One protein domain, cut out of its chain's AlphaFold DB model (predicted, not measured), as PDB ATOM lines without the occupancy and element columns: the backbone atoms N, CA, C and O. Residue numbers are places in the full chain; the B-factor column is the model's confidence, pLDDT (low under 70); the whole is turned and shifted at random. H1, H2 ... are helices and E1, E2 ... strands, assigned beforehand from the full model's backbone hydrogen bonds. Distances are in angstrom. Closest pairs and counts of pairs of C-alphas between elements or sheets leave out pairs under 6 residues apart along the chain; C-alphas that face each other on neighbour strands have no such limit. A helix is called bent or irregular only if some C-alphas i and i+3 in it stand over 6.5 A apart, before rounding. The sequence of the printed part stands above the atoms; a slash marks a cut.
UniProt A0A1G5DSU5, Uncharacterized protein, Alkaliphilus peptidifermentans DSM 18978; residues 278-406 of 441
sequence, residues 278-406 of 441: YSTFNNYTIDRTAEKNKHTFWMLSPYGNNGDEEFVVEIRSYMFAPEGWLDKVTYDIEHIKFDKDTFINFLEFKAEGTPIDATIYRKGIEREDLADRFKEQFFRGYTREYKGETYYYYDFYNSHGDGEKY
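AT A GLANCE: This is residues 278 to 406 of the 441 residues of an uncharacterized protein of Alkaliphilus peptidifermentans DSM 18978 (UniProt A0A1G5DSU5). This is a sandwich of two sheets face to face with their strands crossed: a large, strongly twisted sheet of E3, E4, E5, E7, E8 and E9, and a small sheet of E1, E2 and E6 over part of it. The E3 and E4 hairpin makes one end of the large sheet, E8 with the first part of the bent strand E9 lies at another side, the short helix H2 lies in a loop region away from both sheets, and H1 sits at one end of the small sheet. The printed part has 129 residues, with two named helices and nine named strands in the order E1, H1, E2, E3, E4, E5, E6, E7, H2, E8, E9, and its class is mostly strand. The small sheet runs E1, E2, E6, antiparallel throughout; the large one is branched at E3, with antiparallel pairs. The whole is compact, with a radius of gyration of the C-alphas of 15.7 A and spans of 40 by 37 by 25 A.

HOW THE PARTS SIT: E3, residues 309 to 320, has staggered neighbours: E5, residues 334 to 338, and E4, residues 326 to 330, lie on one side of it, and E7, residues 356 to 363, on the other side. E3 and E4 form a hairpin, with N 319 and O 327 2.9 A apart, within hydrogen-bond range. E3 and E5 are antiparallel, with N 311 and O 336 at 2.8 A. E3 and E7 are antiparallel at 160 degrees, with N 316 and O 357 at 2.8 A. On the other side of E7 is E9, residues 389 to 399, antiparallel to it, with N 358 and O 397 at 2.8 A. E9 bends by 58 degrees at residue 394, and beside its residues 389 to 393 is E8, residues 383 to 386. E8 and E9 form a hairpin, their directions 112 degrees apart, with N 384 and O 391 at 2.8 A. In the other sheet, the inner strand E2, residues 294 to 300, is antiparallel to E1, residues 278 to 282, with N 296 and O 281 at 2.9 A, and to E6, residues 344 to 350, with N 347 and O 297 at 2.8 A. The two sheets form a sandwich, face to face, with 48 pairs of C-alphas within 10 A and their strands at 40 degrees. The closest C-alphas of E5 and E6 are those of Ile 336 and Asn 345, 6.6 A apart; those of E1 and E9 are Thr 280 and Ser 399, 7.0 A apart. H1, residues 283 to 286, only grazes the small sheet, and H2, residues 372 to 377, is on neither sheet. In H2 every O i to N i+4 pair is within hydrogen-bond range; H1 is too short for such a pair.

IN THESE COORDINATES: E3 is the longest strand, 36.3 A from C-alpha 309 at (16.248, 53.681, 2.803) to C-alpha 320 at (11.632, 18.189, 9.077). E9 measures 28.4 A and ends at C-alpha 399, (16.516, 32.385, 14.925). E7 measures 23.1 A, E6 20.1 A and E2 19.9 A. E1 begins at C-alpha 278, (15.875, 43.168, 13.264). E1, E4, E5, E8, H1 and H2 are shorter.

THE WHOLE: The two C-alphas farthest apart are those of Asn 306 and Glu 323, 50.2 A. The printed part has no cut, and no link is long. The mean pLDDT of the printed part is 82.0; residue 286, residues 302 to 307, residues 340 to 341 and residues 400 to 406 are under 70.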
ATOM      1  N   TYR A 278      16.929  44.069  13.710       85.62
ATOM      2  CA  TYR A 278      15.875  43.168  13.264       85.62
ATOM      3  C   TYR A 278      15.875  41.882  14.072       85.62
ATOM      4  O   TYR A 278      16.893  41.462  14.625       85.62
ATOM      5  N   SER A 279      14.717  41.234  14.097       84.56
ATOM      6  CA  SER A 279      14.557  39.879  14.607       84.56
ATOM      7  C   SER A 279      13.242  39.285  14.096       84.56
ATOM      8  O   SER A 279      12.513  39.903  13.318       84.56
ATOM      9  N   THR A 280      12.935  38.073  14.542       82.56
ATOM     10  CA  THR A 280      11.649  37.419  14.330       82.56
ATOM     11  C   THR A 280      11.059  36.976  15.657       82.56
ATOM     12  O   THR A 280      11.779  36.479  16.522       82.56
ATOM     13  N   PHE A 281       9.742  37.072  15.795       79.50
ATOM     14  CA  PHE A 281       9.012  36.446  16.896       79.50
ATOM     15  C   PHE A 281       7.820  35.645  16.374       79.50
ATOM     16  O   PHE A 281       7.301  35.901  15.287       79.50
ATOM     17  N   ASN A 282       7.396  34.652  17.155       83.00
ATOM     18  CA  ASN A 282       6.162  33.916  16.916       83.00
ATOM     19  C   ASN A 282       4.999  34.699  17.536       83.00
ATOM     20  O   ASN A 282       5.012  35.007  18.723       83.00
ATOM     21  N   ASN A 283       3.974  35.036  16.762       79.44
ATOM     22  CA  ASN A 283       2.861  35.837  17.262       79.44
ATOM     23  C   ASN A 283       2.101  35.102  18.373       79.44
ATOM     24  O   ASN A 283       1.594  35.758  19.276       79.44
ATOM     25  N   TYR A 284       2.086  33.765  18.368       78.12
ATOM     26  CA  TYR A 284       1.473  32.959  19.425       78.12
ATOM     27  C   TYR A 284       2.204  33.043  20.774       78.12
ATOM     28  O   TYR A 284       1.624  32.701  21.809       78.12
ATOM     29  N   THR A 285       3.478  33.455  20.810       72.88
ATOM     30  CA  THR A 285       4.160  33.681  22.095       72.88
ATOM     31  C   THR A 285       3.721  34.981  22.751       72.88
ATOM     32  O   THR A 285       3.683  35.032  23.977       72.88
ATOM     33  N   ILE A 286       3.340  35.980  21.954       66.75
ATOM     34  CA  ILE A 286       2.844  37.277  22.426       66.75
ATOM     35  C   ILE A 286       1.335  37.218  22.684       66.75
ATOM     36  O   ILE A 286       0.868  37.605  23.746       66.75
ATOM     37  N   ASP A 287       0.579  36.683  21.729       71.56
ATOM     38  CA  ASP A 287      -0.878  36.613  21.742       71.56
ATOM     39  C   ASP A 287      -1.324  35.161  21.550       71.56
ATOM     40  O   ASP A 287      -1.262  34.600  20.454       71.56
ATOM     41  N   ARG A 288      -1.823  34.536  22.622       76.69
ATOM     42  CA  ARG A 288      -2.277  33.133  22.600       76.69
ATOM     43  C   ARG A 288      -3.506  32.899  21.715       76.69
ATOM     44  O   ARG A 288      -3.877  31.743  21.511       76.69
ATOM     45  N   THR A 289      -4.139  33.953  21.206       80.62
ATOM     46  CA  THR A 289      -5.230  33.856  20.231       80.62
ATOM     47  C   THR A 289      -4.733  33.804  18.783       80.62
ATOM     48  O   THR A 289      -5.492  33.405  17.899       80.62
ATOM     49  N   ALA A 290      -3.461  34.137  18.530       78.56
ATOM     50  CA  ALA A 290      -2.852  34.057  17.206       78.56
ATOM     51  C   ALA A 290      -2.642  32.601  16.740       78.56
ATOM     52  O   ALA A 290      -2.620  31.653  17.525       78.56
ATOM     53  N   GLU A 291      -2.463  32.399  15.433       85.81
ATOM     54  CA  GLU A 291      -2.101  31.080  14.902       85.81
ATOM     55  C   GLU A 291      -0.663  30.710  15.315       85.81
ATOM     56  O   GLU A 291       0.241  31.539  15.241       85.81
ATOM     57  N   LYS A 292      -0.426  29.451  15.715       84.69
ATOM     58  CA  LYS A 292       0.888  28.973  16.204       84.69
ATOM     59  C   LYS A 292       2.025  29.061  15.185       84.69
ATOM     60  O   LYS A 292       3.184  29.082  15.581       84.69
ATOM     61  N   ASN A 293       1.678  29.055  13.906       87.44
ATOM     62  CA  ASN A 293       2.591  29.158  12.774       87.44
ATOM     63  C   ASN A 293       2.707  30.603  12.260       87.44
ATOM     64  O   ASN A 293       3.318  30.824  11.219       87.44
ATOM     65  N   LYS A 294       2.077  31.590  12.909       87.88
ATOM     66  CA  LYS A 294       2.162  32.990  12.494       87.88
ATOM     67  C   LYS A 294       3.387  33.630  13.134       87.88
ATOM     68  O   LYS A 294       3.488  33.688  14.355       87.88
ATOM     69  N   HIS A 295       4.283  34.147  12.306       86.62
ATOM     70  CA  HIS A 295       5.493  34.837  12.730       86.62
ATOM     71  C   HIS A 295       5.531  36.255  12.172       86.62
ATOM     72  O   HIS A 295       4.910  36.561  11.151       86.62
ATOM     73  N   THR A 296       6.301  37.109  12.838       85.88
ATOM     74  CA  THR A 296       6.571  38.472  12.397       85.88
ATOM     75  C   THR A 296       8.071  38.708  12.390       85.88
ATOM     76  O   THR A 296       8.729  38.565  13.421       85.88
ATOM     77  N   PHE A 297       8.606  39.084  11.232       87.94
ATOM     78  CA  PHE A 297       9.914  39.717  11.125       87.94
ATOM     79  C   PHE A 297       9.722  41.213  11.342       87.94
ATOM     80  O   PHE A 297       8.819  41.813  10.760       87.94
ATOM     81  N   TRP A 298      10.556  41.819  12.173       85.94
ATOM     82  CA  TRP A 298      10.544  43.260  12.376       85.94
ATOM     83  C   TRP A 298      11.918  43.836  12.078       85.94
ATOM     84  O   TRP A 298      12.931  43.177  12.309       85.94
ATOM     85  N   MET A 299      11.940  45.065  11.568       86.94
ATOM     86  CA  MET A 299      13.162  45.820  11.316       86.94
ATOM     87  C   MET A 299      12.974  47.263  11.776       86.94
ATOM     88  O   MET A 299      11.976  47.897  11.432       86.94
ATOM     89  N   LEU A 300      13.916  47.765  12.567       81.00
ATOM     90  CA  LEU A 300      13.907  49.096  13.169       81.00
ATOM     91  C   LEU A 300      15.001  49.953  12.526       81.00
ATOM     92  O   LEU A 300      16.144  49.509  12.394       81.00
ATOM     93  N   SER A 301      14.640  51.173  12.127       77.62
ATOM     94  CA  SER A 301      15.586  52.164  11.616       77.62
ATOM     95  C   SER A 301      16.420  52.760  12.746       77.62
ATOM     96  O   SER A 301      15.863  53.062  13.806       77.62
ATOM     97  N   PRO A 302      17.709  53.037  12.495       69.31
ATOM     98  CA  PRO A 302      18.525  53.801  13.422       69.31
ATOM     99  C   PRO A 302      17.976  55.217  13.640       69.31
ATOM    100  O   PRO A 302      17.317  55.793  12.762       69.31
ATOM    101  N   TYR A 303      18.236  55.787  14.820       50.47
ATOM    102  CA  TYR A 303      17.776  57.132  15.172       50.47
ATOM    103  C   TYR A 303      18.477  58.190  14.307       50.47
ATOM    104  O   TYR A 303      19.680  58.112  14.076       50.47
ATOM    105  N   GLY A 304      17.733  59.185  13.816       51.47
ATOM    106  CA  GLY A 304      18.293  60.231  12.952       51.47
ATOM    107  C   GLY A 304      18.520  59.813  11.495       51.47
ATOM    108  O   GLY A 304      19.153  60.562  10.748       51.47
ATOM    109  N   ASN A 305      17.985  58.663  11.060       59.34
ATOM    110  CA  ASN A 305      17.909  58.351   9.637       59.34
ATOM    111  C   ASN A 305      17.024  59.388   8.920       59.34
ATOM    112  O   ASN A 305      15.798  59.325   8.953       59.34
ATOM    113  N   ASN A 306      17.671  60.367   8.291       53.19
ATOM    114  CA  ASN A 306      17.027  61.425   7.515       53.19
ATOM    115  C   ASN A 306      16.876  61.047   6.028       53.19
ATOM    116  O   ASN A 306      16.510  61.898   5.215       53.19
ATOM    117  N   GLY A 307      17.223  59.809   5.663       63.34
ATOM    118  CA  GLY A 307      17.238  59.315   4.292       63.34
ATOM    119  C   GLY A 307      16.130  58.304   4.008       63.34
ATOM    120  O   GLY A 307      15.725  57.534   4.876       63.34
ATOM    121  N   ASP A 308      15.671  58.291   2.757       80.69
ATOM    122  CA  ASP A 308      14.851  57.206   2.225       80.69
ATOM    123  C   ASP A 308      15.743  55.967   2.057       80.69
ATOM    124  O   ASP A 308      16.596  55.925   1.165       80.69
ATOM    125  N   GLU A 309      15.544  54.957   2.902       89.62
ATOM    126  CA  GLU A 309      16.248  53.681   2.803       89.62
ATOM    127  C   GLU A 309      15.310  52.558   2.384       89.62
ATOM    128  O   GLU A 309      14.163  52.471   2.821       89.62
ATOM    129  N   GLU A 310      15.808  51.672   1.527       93.56
ATOM    130  CA  GLU A 310      15.037  50.559   0.994       93.56
ATOM    131  C   GLU A 310      15.802  49.252   1.159       93.56
ATOM    132  O   GLU A 310      16.991  49.149   0.833       93.56
ATOM    133  N   PHE A 311      15.076  48.236   1.608       95.19
ATOM    134  CA  PHE A 311      15.578  46.891   1.805       95.19
ATOM    135  C   PHE A 311      14.675  45.878   1.116       95.19
ATOM    136  O   PHE A 311      13.469  46.082   0.976       95.19
ATOM    137  N   VAL A 312      15.264  44.753   0.732       95.25
ATOM    138  CA  VAL A 312      14.507  43.535   0.452       95.25
ATOM    139  C   VAL A 312      14.927  42.445   1.418       95.25
ATOM    140  O   VAL A 312      16.116  42.275   1.701       95.25
ATOM    141  N   VAL A 313      13.941  41.723   1.936       94.38
ATOM    142  CA  VAL A 313      14.134  40.678   2.936       94.38
ATOM    143  C   VAL A 313      13.649  39.360   2.356       94.38
ATOM    144  O   VAL A 313      12.502  39.229   1.935       94.38
ATOM    145  N   GLU A 314      14.541  38.375   2.318       93.06
ATOM    146  CA  GLU A 314      14.214  37.000   1.949       93.06
ATOM    147  C   GLU A 314      14.159  36.149   3.218       93.06
ATOM    148  O   GLU A 314      15.198  35.860   3.822       93.06
ATOM    149  N   ILE A 315      12.947  35.750   3.601       91.12
ATOM    150  CA  ILE A 315      12.683  34.934   4.788       91.12
ATOM    151  C   ILE A 315      12.619  33.457   4.390       91.12
ATOM    152  O   ILE A 315      12.095  33.090   3.331       91.12
ATOM    153  N   ARG A 316      13.137  32.587   5.257       88.88
ATOM    154  CA  ARG A 316      13.064  31.131   5.137       88.88
ATOM    155  C   ARG A 316      12.737  30.476   6.464       88.88
ATOM    156  O   ARG A 316      13.121  30.966   7.521       88.88
ATOM    157  N   SER A 317      12.098  29.319   6.379       88.56
ATOM    158  CA  SER A 317      11.928  28.395   7.494       88.56
ATOM    159  C   SER A 317      12.440  27.011   7.117       88.56
ATOM    160  O   SER A 317      12.592  26.670   5.936       88.56
ATOM    161  N   TYR A 318      12.725  26.215   8.139       83.88
ATOM    162  CA  TYR A 318      13.160  24.839   7.982       83.88
ATOM    163  C   TYR A 318      12.136  23.907   8.620       83.88
ATOM    164  O   TYR A 318      11.690  24.123   9.743       83.88
ATOM    165  N   MET A 319      11.763  22.861   7.892       81.88
ATOM    166  CA  MET A 319      10.841  21.829   8.354       81.88
ATOM    167  C   MET A 319      11.532  20.476   8.298       81.88
ATOM    168  O   MET A 319      12.311  20.212   7.388       81.88
ATOM    169  N   PHE A 320      11.218  19.579   9.228       74.19
ATOM    170  CA  PHE A 320      11.632  18.189   9.077       74.19
ATOM    171  C   PHE A 320      10.823  17.537   7.956       74.19
ATOM    172  O   PHE A 320       9.609  17.363   8.064       74.19
ATOM    173  N   ALA A 321      11.515  17.156   6.888       74.88
ATOM    174  CA  ALA A 321      10.988  16.274   5.869       74.88
ATOM    175  C   ALA A 321      10.618  14.923   6.509       74.88
ATOM    176  O   ALA A 321      11.306  14.479   7.439       74.88
ATOM    177  N   PRO A 322       9.610  14.205   5.983       74.12
ATOM    178  CA  PRO A 322       9.282  12.844   6.424       74.12
ATOM    179  C   PRO A 322      10.489  11.888   6.417       74.12
ATOM    180  O   PRO A 322      10.547  10.945   7.202       74.12
ATOM    181  N   GLU A 323      11.468  12.169   5.554       78.56
ATOM    182  CA  GLU A 323      12.711  11.420   5.351       78.56
ATOM    183  C   GLU A 323      13.795  11.705   6.423       78.56
ATOM    184  O   GLU A 323      14.873  11.111   6.383       78.56
ATOM    185  N   GLY A 324      13.557  12.643   7.353       71.56
ATOM    186  CA  GLY A 324      14.486  13.026   8.429       71.56
ATOM    187  C   GLY A 324      15.491  14.139   8.093       71.56
ATOM    188  O   GLY A 324      16.313  14.485   8.941       71.56
ATOM    189  N   TRP A 325      15.432  14.721   6.891       72.38
ATOM    190  CA  TRP A 325      16.238  15.886   6.491       72.38
ATOM    191  C   TRP A 325      15.488  17.202   6.734       72.38
ATOM    192  O   TRP A 325      14.267  17.199   6.826       72.38
ATOM    193  N   LEU A 326      16.197  18.331   6.837       74.62
ATOM    194  CA  LEU A 326      15.558  19.650   6.906       74.62
ATOM    195  C   LEU A 326      15.209  20.134   5.491       74.62
ATOM    196  O   LEU A 326      16.102  20.501   4.725       74.62
ATOM    197  N   ASP A 327      13.920  20.154   5.164       79.12
ATOM    198  CA  ASP A 327      13.394  20.816   3.975       79.12
ATOM    199  C   ASP A 327      13.304  22.321   4.212       79.12
ATOM    200  O   ASP A 327      12.862  22.799   5.258       79.12
ATOM    201  N   LYS A 328      13.738  23.081   3.208       81.69
ATOM    202  CA  LYS A 328      13.763  24.542   3.242       81.69
ATOM    203  C   LYS A 328      12.521  25.095   2.555       81.69
ATOM    204  O   LYS A 328      12.320  24.841   1.367       81.69
ATOM    205  N   VAL A 329      11.764  25.926   3.261       83.38
ATOM    206  CA  VAL A 329      10.676  26.723   2.685       83.38
ATOM    207  C   VAL A 329      11.166  28.158   2.536       83.38
ATOM    208  O   VAL A 329      11.584  28.781   3.509       83.38
ATOM    209  N   THR A 330      11.150  28.674   1.307       82.12
ATOM    210  CA  THR A 330      11.443  30.084   1.014       82.12
ATOM    211  C   THR A 330      10.130  30.833   0.830       82.12
ATOM    212  O   THR A 330       9.273  30.374   0.076       82.12
ATOM    213  N   TYR A 331       9.993  31.968   1.509       83.69
ATOM    214  CA  TYR A 331       8.847  32.866   1.384       83.69
ATOM    215  C   TYR A 331       9.086  33.928   0.313       83.69
ATOM    216  O   TYR A 331      10.206  34.086  -0.183       83.69
ATOM    217  N   ASP A 332       8.021  34.641  -0.051       84.06
ATOM    218  CA  ASP A 332       8.113  35.738  -1.004       84.06
ATOM    219  C   ASP A 332       9.082  36.819  -0.504       84.06
ATOM    220  O   ASP A 332       9.257  37.041   0.696       84.06
ATOM    221  N   ILE A 333       9.765  37.459  -1.455       83.50
ATOM    222  CA  ILE A 333      10.665  38.570  -1.153       83.50
ATOM    223  C   ILE A 333       9.812  39.766  -0.758       83.50
ATOM    224  O   ILE A 333       9.044  40.284  -1.574       83.50
ATOM    225  N   GLU A 334      10.031  40.242   0.457       89.75
ATOM    226  CA  GLU A 334       9.338  41.400   0.993       89.75
ATOM    227  C   GLU A 334      10.183  42.662   0.841       89.75
ATOM    228  O   GLU A 334      11.413  42.627   0.935       89.75
ATOM    229  N   HIS A 335       9.520  43.788   0.588       91.69
ATOM    230  CA  HIS A 335      10.155  45.096   0.434       91.69
ATOM    231  C   HIS A 335       9.867  45.948   1.662       91.69
ATOM    232  O   HIS A 335       8.716  46.119   2.053       91.69
ATOM    233  N   ILE A 336      10.928  46.484   2.255       91.38
ATOM    234  CA  ILE A 336      10.872  47.366   3.412       91.38
ATOM    235  C   ILE A 336      11.359  48.741   2.974       91.38
ATOM    236  O   ILE A 336      12.435  48.862   2.387       91.38
ATOM    237  N   LYS A 337      10.585  49.779   3.296       89.69
ATOM    238  CA  LYS A 337      10.999  51.168   3.118       89.69
ATOM    239  C   LYS A 337      11.003  51.878   4.468       89.69
ATOM    240  O   LYS A 337      10.030  51.801   5.216       89.69
ATOM    241  N   PHE A 338      12.095  52.572   4.749       84.75
ATOM    242  CA  PHE A 338      12.187  53.543   5.827       84.75
ATOM    243  C   PHE A 338      12.169  54.938   5.214       84.75
ATOM    244  O   PHE A 338      12.871  55.215   4.240       84.75
ATOM    245  N   ASP A 339      11.321  55.788   5.770       79.81
ATOM    246  CA  ASP A 339      11.255  57.212   5.484       79.81
ATOM    247  C   ASP A 339      11.176  57.965   6.816       79.81
ATOM    248  O   ASP A 339      11.160  57.361   7.891       79.81
ATOM    249  N   LYS A 340      11.111  59.295   6.756       67.56
ATOM    250  CA  LYS A 340      11.063  60.157   7.948       67.56
ATOM    251  C   LYS A 340       9.919  59.835   8.929       67.56
ATOM    252  O   LYS A 340      10.010  60.222  10.091       67.56
ATOM    253  N   ASP A 341       8.846  59.193   8.463       69.94
ATOM    254  CA  ASP A 341       7.648  58.891   9.252       69.94
ATOM    255  C   ASP A 341       7.579  57.392   9.626       69.94
ATOM    256  O   ASP A 341       6.809  56.998  10.505       69.94
ATOM    257  N   THR A 342       8.417  56.555   9.006       72.31
ATOM    258  CA  THR A 342       8.433  55.098   9.162       72.31
ATOM    259  C   THR A 342       9.712  54.659   9.860       72.31
ATOM    260  O   THR A 342      10.746  54.475   9.227       72.31
ATOM    261  N   PHE A 343       9.639  54.452  11.176       74.06
ATOM    262  CA  PHE A 343      10.789  54.041  11.992       74.06
ATOM    263  C   PHE A 343      10.883  52.525  12.206       74.06
ATOM    264  O   PHE A 343      11.958  52.022  12.521       74.06
ATOM    265  N   ILE A 344       9.783  51.786  12.045       81.69
ATOM    266  CA  ILE A 344       9.724  50.331  12.206       81.69
ATOM    267  C   ILE A 344       8.856  49.718  11.109       81.69
ATOM    268  O   ILE A 344       7.806  50.257  10.763       81.69
ATOM    269  N   ASN A 345       9.293  48.580  10.581       85.56
ATOM    270  CA  ASN A 345       8.542  47.777   9.626       85.56
ATOM    271  C   ASN A 345       8.278  46.384  10.201       85.56
ATOM    272  O   ASN A 345       9.136  45.812  10.875       85.56
ATOM    273  N   PHE A 346       7.099  45.840   9.897       85.69
ATOM    274  CA  PHE A 346       6.671  44.499  10.289       85.69
ATOM    275  C   PHE A 346       6.282  43.703   9.045       85.69
ATOM    276  O   PHE A 346       5.495  44.177   8.226       85.69
ATOM    277  N   LEU A 347       6.811  42.491   8.928       89.25
ATOM    278  CA  LEU A 347       6.501  41.541   7.869       89.25
ATOM    279  C   LEU A 347       5.928  40.277   8.503       89.25
ATOM    280  O   LEU A 347       6.637  39.540   9.193       89.25
ATOM    281  N   GLU A 348       4.640  40.035   8.286       88.88
ATOM    282  CA  GLU A 348       3.976  38.829   8.769       88.88
ATOM    283  C   GLU A 348       4.137  37.684   7.765       88.88
ATOM    284  O   GLU A 348       3.919  37.856   6.568       88.88
ATOM    285  N   PHE A 349       4.459  36.489   8.254       88.38
ATOM    286  CA  PHE A 349       4.557  35.281   7.435       88.38
ATOM    287  C   PHE A 349       4.096  34.048   8.219       88.38
ATOM    288  O   PHE A 349       4.012  34.065   9.449       88.38
ATOM    289  N   LYS A 350       3.760  32.966   7.505       88.81
ATOM    290  CA  LYS A 350       3.361  31.690   8.118       88.81
ATOM    291  C   LYS A 350       4.462  30.646   7.974       88.81
ATOM    292  O   LYS A 350       4.773  30.243   6.854       88.81
ATOM    293  N   ALA A 351       5.018  30.183   9.088       87.06
ATOM    294  CA  ALA A 351       6.040  29.146   9.126       87.06
ATOM    295  C   ALA A 351       5.648  27.978  10.025       87.06
ATOM    296  O   ALA A 351       5.263  28.154  11.172       87.06
ATOM    297  N   GLU A 352       5.760  26.767   9.481       82.38
ATOM    298  CA  GLU A 352       5.422  25.522  10.183       82.38
ATOM    299  C   GLU A 352       6.615  24.940  10.964       82.38
ATOM    300  O   GLU A 352       6.470  23.928  11.648       82.38
ATOM    301  N   GLY A 353       7.805  25.540  10.859       74.00
ATOM    302  CA  GLY A 353       9.015  25.033  11.502       74.00
ATOM    303  C   GLY A 353      10.084  26.096  11.750       74.00
ATOM    304  O   GLY A 353      10.077  27.168  11.145       74.00
ATOM    305  N   THR A 354      11.004  25.770  12.657       73.12
ATOM    306  CA  THR A 354      12.219  26.530  12.978       73.12
ATOM    307  C   THR A 354      13.466  25.683  12.649       73.12
ATOM    308  O   THR A 354      13.371  24.453  12.596       73.12
ATOM    309  N   PRO A 355      14.655  26.285  12.431       79.06
ATOM    310  CA  PRO A 355      14.975  27.713  12.531       79.06
ATOM    311  C   PRO A 355      14.274  28.589  11.487       79.06
ATOM    312  O   PRO A 355      13.835  28.104  10.443       79.06
ATOM    313  N   ILE A 356      14.172  29.881  11.784       86.50
ATOM    314  CA  ILE A 356      13.778  30.908  10.816       86.50
ATOM    315  C   ILE A 356      15.024  31.704  10.481       86.50
ATOM    316  O   ILE A 356      15.753  32.112  11.379       86.50
ATOM    317  N   ASP A 357      15.273  31.946   9.203       89.00
ATOM    318  CA  ASP A 357      16.382  32.790   8.793       89.00
ATOM    319  C   ASP A 357      15.935  33.874   7.812       89.00
ATOM    320  O   ASP A 357      14.971  33.704   7.066       89.00
ATOM    321  N   ALA A 358      16.614  35.017   7.856       90.81
ATOM    322  CA  ALA A 358      16.357  36.152   6.986       90.81
ATOM    323  C   ALA A 358      17.674  36.625   6.374       90.81
ATOM    324  O   ALA A 358      18.690  36.770   7.052       90.81
ATOM    325  N   THR A 359      17.683  36.847   5.062       92.94
ATOM    326  CA  THR A 359      18.786  37.540   4.382       92.94
ATOM    327  C   THR A 359      18.294  38.896   3.929       92.94
ATOM    328  O   THR A 359      17.264  38.992   3.262       92.94
ATOM    329  N   ILE A 360      19.020  39.929   4.335       94.56
ATOM    330  CA  ILE A 360      18.627  41.321   4.184       94.56
ATOM    331  C   ILE A 360      19.542  41.944   3.143       94.56
ATOM    332  O   ILE A 360      20.769  41.831   3.229       94.56
ATOM    333  N   TYR A 361      18.946  42.613   2.164       94.88
ATOM    334  CA  TYR A 361      19.672  43.327   1.128       94.88
ATOM    335  C   TYR A 361      19.272  44.799   1.137       94.88
ATOM    336  O   TYR A 361      18.090  45.107   1.257       94.88
ATOM    337  N   ARG A 362      20.241  45.701   0.980       93.81
ATOM    338  CA  ARG A 362      20.058  47.158   0.976       93.81
ATOM    339  C   ARG A 362      20.189  47.707  -0.440       93.81
ATOM    340  O   ARG A 362      21.071  47.292  -1.195       93.81
ATOM    341  N   LYS A 363      19.303  48.623  -0.820       94.50
ATOM    342  CA  LYS A 363      19.265  49.196  -2.170       94.50
ATOM    343  C   LYS A 363      20.500  50.044  -2.448       94.50
ATOM    344  O   LYS A 363      20.808  50.942  -1.671       94.50
ATOM    345  N   GLY A 364      21.179  49.789  -3.568       86.94
ATOM    346  CA  GLY A 364      22.213  50.675  -4.123       86.94
ATOM    347  C   GLY A 364      23.480  50.901  -3.283       86.94
ATOM    348  O   GLY A 364      24.376  51.598  -3.752       86.94
ATOM    349  N   ILE A 365      23.580  50.333  -2.077       85.12
ATOM    350  CA  ILE A 365      24.717  50.512  -1.168       85.12
ATOM    351  C   ILE A 365      25.450  49.185  -1.032       85.12
ATOM    352  O   ILE A 365      24.983  48.268  -0.359       85.12
ATOM    353  N   GLU A 366      26.609  49.095  -1.677       89.75
ATOM    354  CA  GLU A 366      27.484  47.933  -1.601       89.75
ATOM    355  C   GLU A 366      28.364  47.969  -0.337       89.75
ATOM    356  O   GLU A 366      28.837  49.026   0.078       89.75
ATOM    357  N   ARG A 367      28.632  46.801   0.261       82.00
ATOM    358  CA  ARG A 367      29.593  46.652   1.360       82.00
ATOM    359  C   ARG A 367      31.029  46.556   0.840       82.00
ATOM    360  O   ARG A 367      31.425  45.566   0.217       82.00
ATOM    361  N   GLU A 368      31.821  47.588   1.107       83.88
ATOM    362  CA  GLU A 368      33.248  47.638   0.748       83.88
ATOM    363  C   GLU A 368      34.146  46.887   1.743       83.88
ATOM    364  O   GLU A 368      35.277  46.539   1.421       83.88
ATOM    365  N   ASP A 369      33.636  46.593   2.938       80.88
ATOM    366  CA  ASP A 369      34.379  45.943   4.018       80.88
ATOM    367  C   ASP A 369      34.481  44.412   3.869       80.88
ATOM    368  O   ASP A 369      35.278  43.758   4.543       80.88
ATOM    369  N   LEU A 370      33.698  43.822   2.961       82.56
ATOM    370  CA  LEU A 370      33.692  42.387   2.694       82.56
ATOM    371  C   LEU A 370      34.720  42.018   1.616       82.56
ATOM    372  O   LEU A 370      34.742  42.600   0.534       82.56
ATOM    373  N   ALA A 371      35.532  40.989   1.876       85.19
ATOM    374  CA  ALA A 371      36.507  40.487   0.908       85.19
ATOM    375  C   ALA A 371      35.829  39.931  -0.361       85.19
ATOM    376  O   ALA A 371      34.819  39.234  -0.263       85.19
ATOM    377  N   ASP A 372      36.438  40.123  -1.537       88.19
ATOM    378  CA  ASP A 372      35.899  39.644  -2.826       88.19
ATOM    379  C   ASP A 372      35.552  38.154  -2.807       88.19
ATOM    380  O   ASP A 372      34.484  37.739  -3.250       88.19
ATOM    381  N   ARG A 373      36.414  37.342  -2.181       87.56
ATOM    382  CA  ARG A 373      36.171  35.906  -2.020       87.56
ATOM    383  C   ARG A 373      34.877  35.620  -1.256       87.56
ATOM    384  O   ARG A 373      34.197  34.653  -1.582       87.56
ATOM    385  N   PHE A 374      34.540  36.420  -0.244       87.56
ATOM    386  CA  PHE A 374      33.260  36.285   0.448       87.56
ATOM    387  C   PHE A 374      32.115  36.612  -0.506       87.56
ATOM    388  O   PHE A 374      31.201  35.809  -0.612       87.56
ATOM    389  N   LYS A 375      32.190  37.721  -1.253       86.19
ATOM    390  CA  LYS A 375      31.152  38.125  -2.221       86.19
ATOM    391  C   LYS A 375      30.896  37.043  -3.278       86.19
ATOM    392  O   LYS A 375      29.748  36.722  -3.568       86.19
ATOM    393  N   GLU A 376      31.958  36.429  -3.797       85.69
ATOM    394  CA  GLU A 376      31.885  35.330  -4.770       85.69
ATOM    395  C   GLU A 376      31.334  34.027  -4.171       85.69
ATOM    396  O   GLU A 376      30.602  33.294  -4.834       85.69
ATOM    397  N   GLN A 377      31.709  33.716  -2.927       82.88
ATOM    398  CA  GLN A 377      31.360  32.459  -2.253       82.88
ATOM    399  C   GLN A 377      30.133  32.588  -1.353       82.88
ATOM    400  O   GLN A 377      29.763  31.617  -0.689       82.88
ATOM    401  N   PHE A 378      29.499  33.760  -1.302       81.38
ATOM    402  CA  PHE A 378      28.359  33.982  -0.438       81.38
ATOM    403  C   PHE A 378      27.197  33.132  -0.937       81.38
ATOM    404  O   PHE A 378      26.522  33.445  -1.917       81.38
ATOM    405  N   PHE A 379      26.974  32.023  -0.235       71.25
ATOM    406  CA  PHE A 379      26.072  30.947  -0.639       71.25
ATOM    407  C   PHE A 379      24.624  31.395  -0.869       71.25
ATOM    408  O   PHE A 379      23.849  30.672  -1.490       71.25
ATOM    409  N   ARG A 380      24.245  32.571  -0.358       75.94
ATOM    410  CA  ARG A 380      22.892  33.129  -0.455       75.94
ATOM    411  C   ARG A 380      22.764  34.195  -1.554       75.94
ATOM    412  O   ARG A 380      21.696  34.774  -1.700       75.94
ATOM    413  N   GLY A 381      23.818  34.409  -2.344       85.50
ATOM    414  CA  GLY A 381      23.888  35.438  -3.378       85.50
ATOM    415  C   GLY A 381      24.182  36.806  -2.774       85.50
ATOM    416  O   GLY A 381      23.492  37.243  -1.858       85.50
ATOM    417  N   TYR A 382      25.241  37.460  -3.251       91.06
ATOM    418  CA  TYR A 382      25.681  38.759  -2.731       91.06
ATOM    419  C   TYR A 382      24.800  39.923  -3.202       91.06
ATOM    420  O   TYR A 382      24.692  40.937  -2.520       91.06
ATOM    421  N   THR A 383      24.137  39.768  -4.346       92.75
ATOM    422  CA  THR A 383      23.198  40.749  -4.892       92.75
ATOM    423  C   THR A 383      21.825  40.131  -5.110       92.75
ATOM    424  O   THR A 383      21.682  38.913  -5.270       92.75
ATOM    425  N   ARG A 384      20.800  40.984  -5.134       92.69
ATOM    426  CA  ARG A 384      19.427  40.611  -5.460       92.69
ATOM    427  C   ARG A 384      18.800  41.655  -6.374       92.69
ATOM    428  O   ARG A 384      18.910  42.846  -6.119       92.69
ATOM    429  N   GLU A 385      18.118  41.189  -7.412       92.81
ATOM    430  CA  GLU A 385      17.318  42.041  -8.292       92.81
ATOM    431  C   GLU A 385      15.871  42.060  -7.807       92.81
ATOM    432  O   GLU A 385      15.252  41.006  -7.635       92.81
ATOM    433  N   TYR A 386      15.317  43.252  -7.612       91.75
ATOM    434  CA  TYR A 386      13.916  43.422  -7.246       91.75
ATOM    435  C   TYR A 386      13.327  44.632  -7.966       91.75
ATOM    436  O   TYR A 386      13.825  45.747  -7.849       91.75
ATOM    437  N   LYS A 387      12.262  44.400  -8.745       91.56
ATOM    438  CA  LYS A 387      11.581  45.420  -9.570       91.56
ATOM    439  C   LYS A 387      12.518  46.226 -10.494       91.56
ATOM    440  O   LYS A 387      12.222  47.371 -10.813       91.56
ATOM    441  N   GLY A 388      13.598  45.604 -10.974       90.81
ATOM    442  CA  GLY A 388      14.567  46.226 -11.888       90.81
ATOM    443  C   GLY A 388      15.643  47.072 -11.204       90.81
ATOM    444  O   GLY A 388      16.377  47.766 -11.899       90.81
ATOM    445  N   GLU A 389      15.723  47.017  -9.874       93.62
ATOM    446  CA  GLU A 389      16.749  47.672  -9.065       93.62
ATOM    447  C   GLU A 389      17.631  46.621  -8.377       93.62
ATOM    448  O   GLU A 389      17.144  45.571  -7.936       93.62
ATOM    449  N   THR A 390      18.918  46.942  -8.229       94.44
ATOM    450  CA  THR A 390      19.905  46.078  -7.573       94.44
ATOM    451  C   THR A 390      20.008  46.386  -6.079       94.44
ATOM    452  O   THR A 390      20.205  47.530  -5.655       94.44
ATOM    453  N   TYR A 391      19.938  45.331  -5.274       95.81
ATOM    454  CA  TYR A 391      20.153  45.347  -3.834       95.81
ATOM    455  C   TYR A 391      21.394  44.521  -3.495       95.81
ATOM    456  O   TYR A 391      21.640  43.475  -4.098       95.81
ATOM    457  N   TYR A 392      22.165  44.975  -2.515       94.31
ATOM    458  CA  TYR A 392      23.405  44.336  -2.077       94.31
ATOM    459  C   TYR A 392      23.233  43.732  -0.694       94.31
ATOM    460  O   TYR A 392      22.476  44.252   0.122       94.31
ATOM    461  N   TYR A 393      23.936  42.635  -0.425       93.69
ATOM    462  CA  TYR A 393      23.927  41.981   0.875       93.69
ATOM    463  C   TYR A 393      24.261  42.979   1.988       93.69
ATOM    464  O   TYR A 393      25.328  43.596   1.990       93.69
ATOM    465  N   TYR A 394      23.333  43.110   2.932       92.12
ATOM    466  CA  TYR A 394      23.494  43.934   4.118       92.12
ATOM    467  C   TYR A 394      23.880  43.054   5.303       92.12
ATOM    468  O   TYR A 394      24.992  43.191   5.825       92.12
ATOM    469  N   ASP A 395      23.004  42.112   5.666       90.81
ATOM    470  CA  ASP A 395      23.261  41.176   6.758       90.81
ATOM    471  C   ASP A 395      22.420  39.887   6.690       90.81
ATOM    472  O   ASP A 395      21.517  39.724   5.858       90.81
ATOM    473  N   PHE A 396      22.741  38.952   7.584       88.56
ATOM    474  CA  PHE A 396      22.096  37.665   7.752       88.56
ATOM    475  C   PHE A 396      21.636  37.452   9.199       88.56
ATOM    476  O   PHE A 396      22.420  37.553  10.139       88.56
ATOM    477  N   TYR A 397      20.373  37.063   9.363       85.69
ATOM    478  CA  TYR A 397      19.761  36.742  10.647       85.69
ATOM    479  C   TYR A 397      19.296  35.282  10.686       85.69
ATOM    480  O   TYR A 397      18.760  34.773   9.702       85.69
ATOM    481  N   ASN A 398      19.467  34.616  11.829       83.62
ATOM    482  CA  ASN A 398      18.967  33.269  12.097       83.62
ATOM    483  C   ASN A 398      18.394  33.219  13.519       83.62
ATOM    484  O   ASN A 398      19.053  33.679  14.445       83.62
ATOM    485  N   SER A 399      17.194  32.664  13.663       79.44
ATOM    486  CA  SER A 399      16.516  32.385  14.925       79.44
ATOM    487  C   SER A 399      16.428  30.875  15.113       79.44
ATOM    488  O   SER A 399      15.769  30.190  14.322       79.44
ATOM    489  N   HIS A 400      17.049  30.350  16.168       68.56
ATOM    490  CA  HIS A 400      16.992  28.929  16.512       68.56
ATOM    491  C   HIS A 400      15.811  28.576  17.432       68.56
ATOM    492  O   HIS A 400      15.436  27.405  17.508       68.56
ATOM    493  N   GLY A 401      15.189  29.568  18.075       61.81
ATOM    494  CA  GLY A 401      13.977  29.415  18.885       61.81
ATOM    495  C   GLY A 401      12.873  30.429  18.574       61.81
ATOM    496  O   GLY A 401      13.043  31.348  17.769       61.81
ATOM    497  N   ASP A 402      11.725  30.255  19.233       57.69
ATOM    498  CA  ASP A 402      10.637  31.233  19.232       57.69
ATOM    499  C   ASP A 402      11.039  32.463  20.075       57.69
ATOM    500  O   ASP A 402      11.031  32.405  21.304       57.69
ATOM    501  N   GLY A 403      11.355  33.593  19.428       51.78
ATOM    502  CA  GLY A 403      11.459  34.900  20.097       51.78
ATOM    503  C   GLY A 403      12.816  35.244  20.719       51.78
ATOM    504  O   GLY A 403      12.860  35.739  21.840       51.78
ATOM    505  N   GLU A 404      13.924  35.023  20.004       50.84
ATOM    506  CA  GLU A 404      15.275  35.293  20.531       50.84
ATOM    507  C   GLU A 404      15.568  36.780  20.804       50.84
ATOM    508  O   GLU A 404      16.386  37.074  21.670       50.84
ATOM    509  N   LYS A 405      14.893  37.721  20.125       56.31
ATOM    510  CA  LYS A 405      14.912  39.155  20.466       56.31
ATOM    511  C   LYS A 405      13.549  39.776  20.164       56.31
ATOM    512  O   LYS A 405      13.198  40.040  19.014       56.31
ATOM    513  N   TYR A 406      12.747  39.990  21.196       57.69
ATOM    514  CA  TYR A 406      11.519  40.762  21.040       57.69
ATOM    515  C   TYR A 406      11.857  42.237  20.779       57.69
ATOM    516  O   TYR A 406      12.968  42.675  21.096       57.69
TER     517      TYR A 406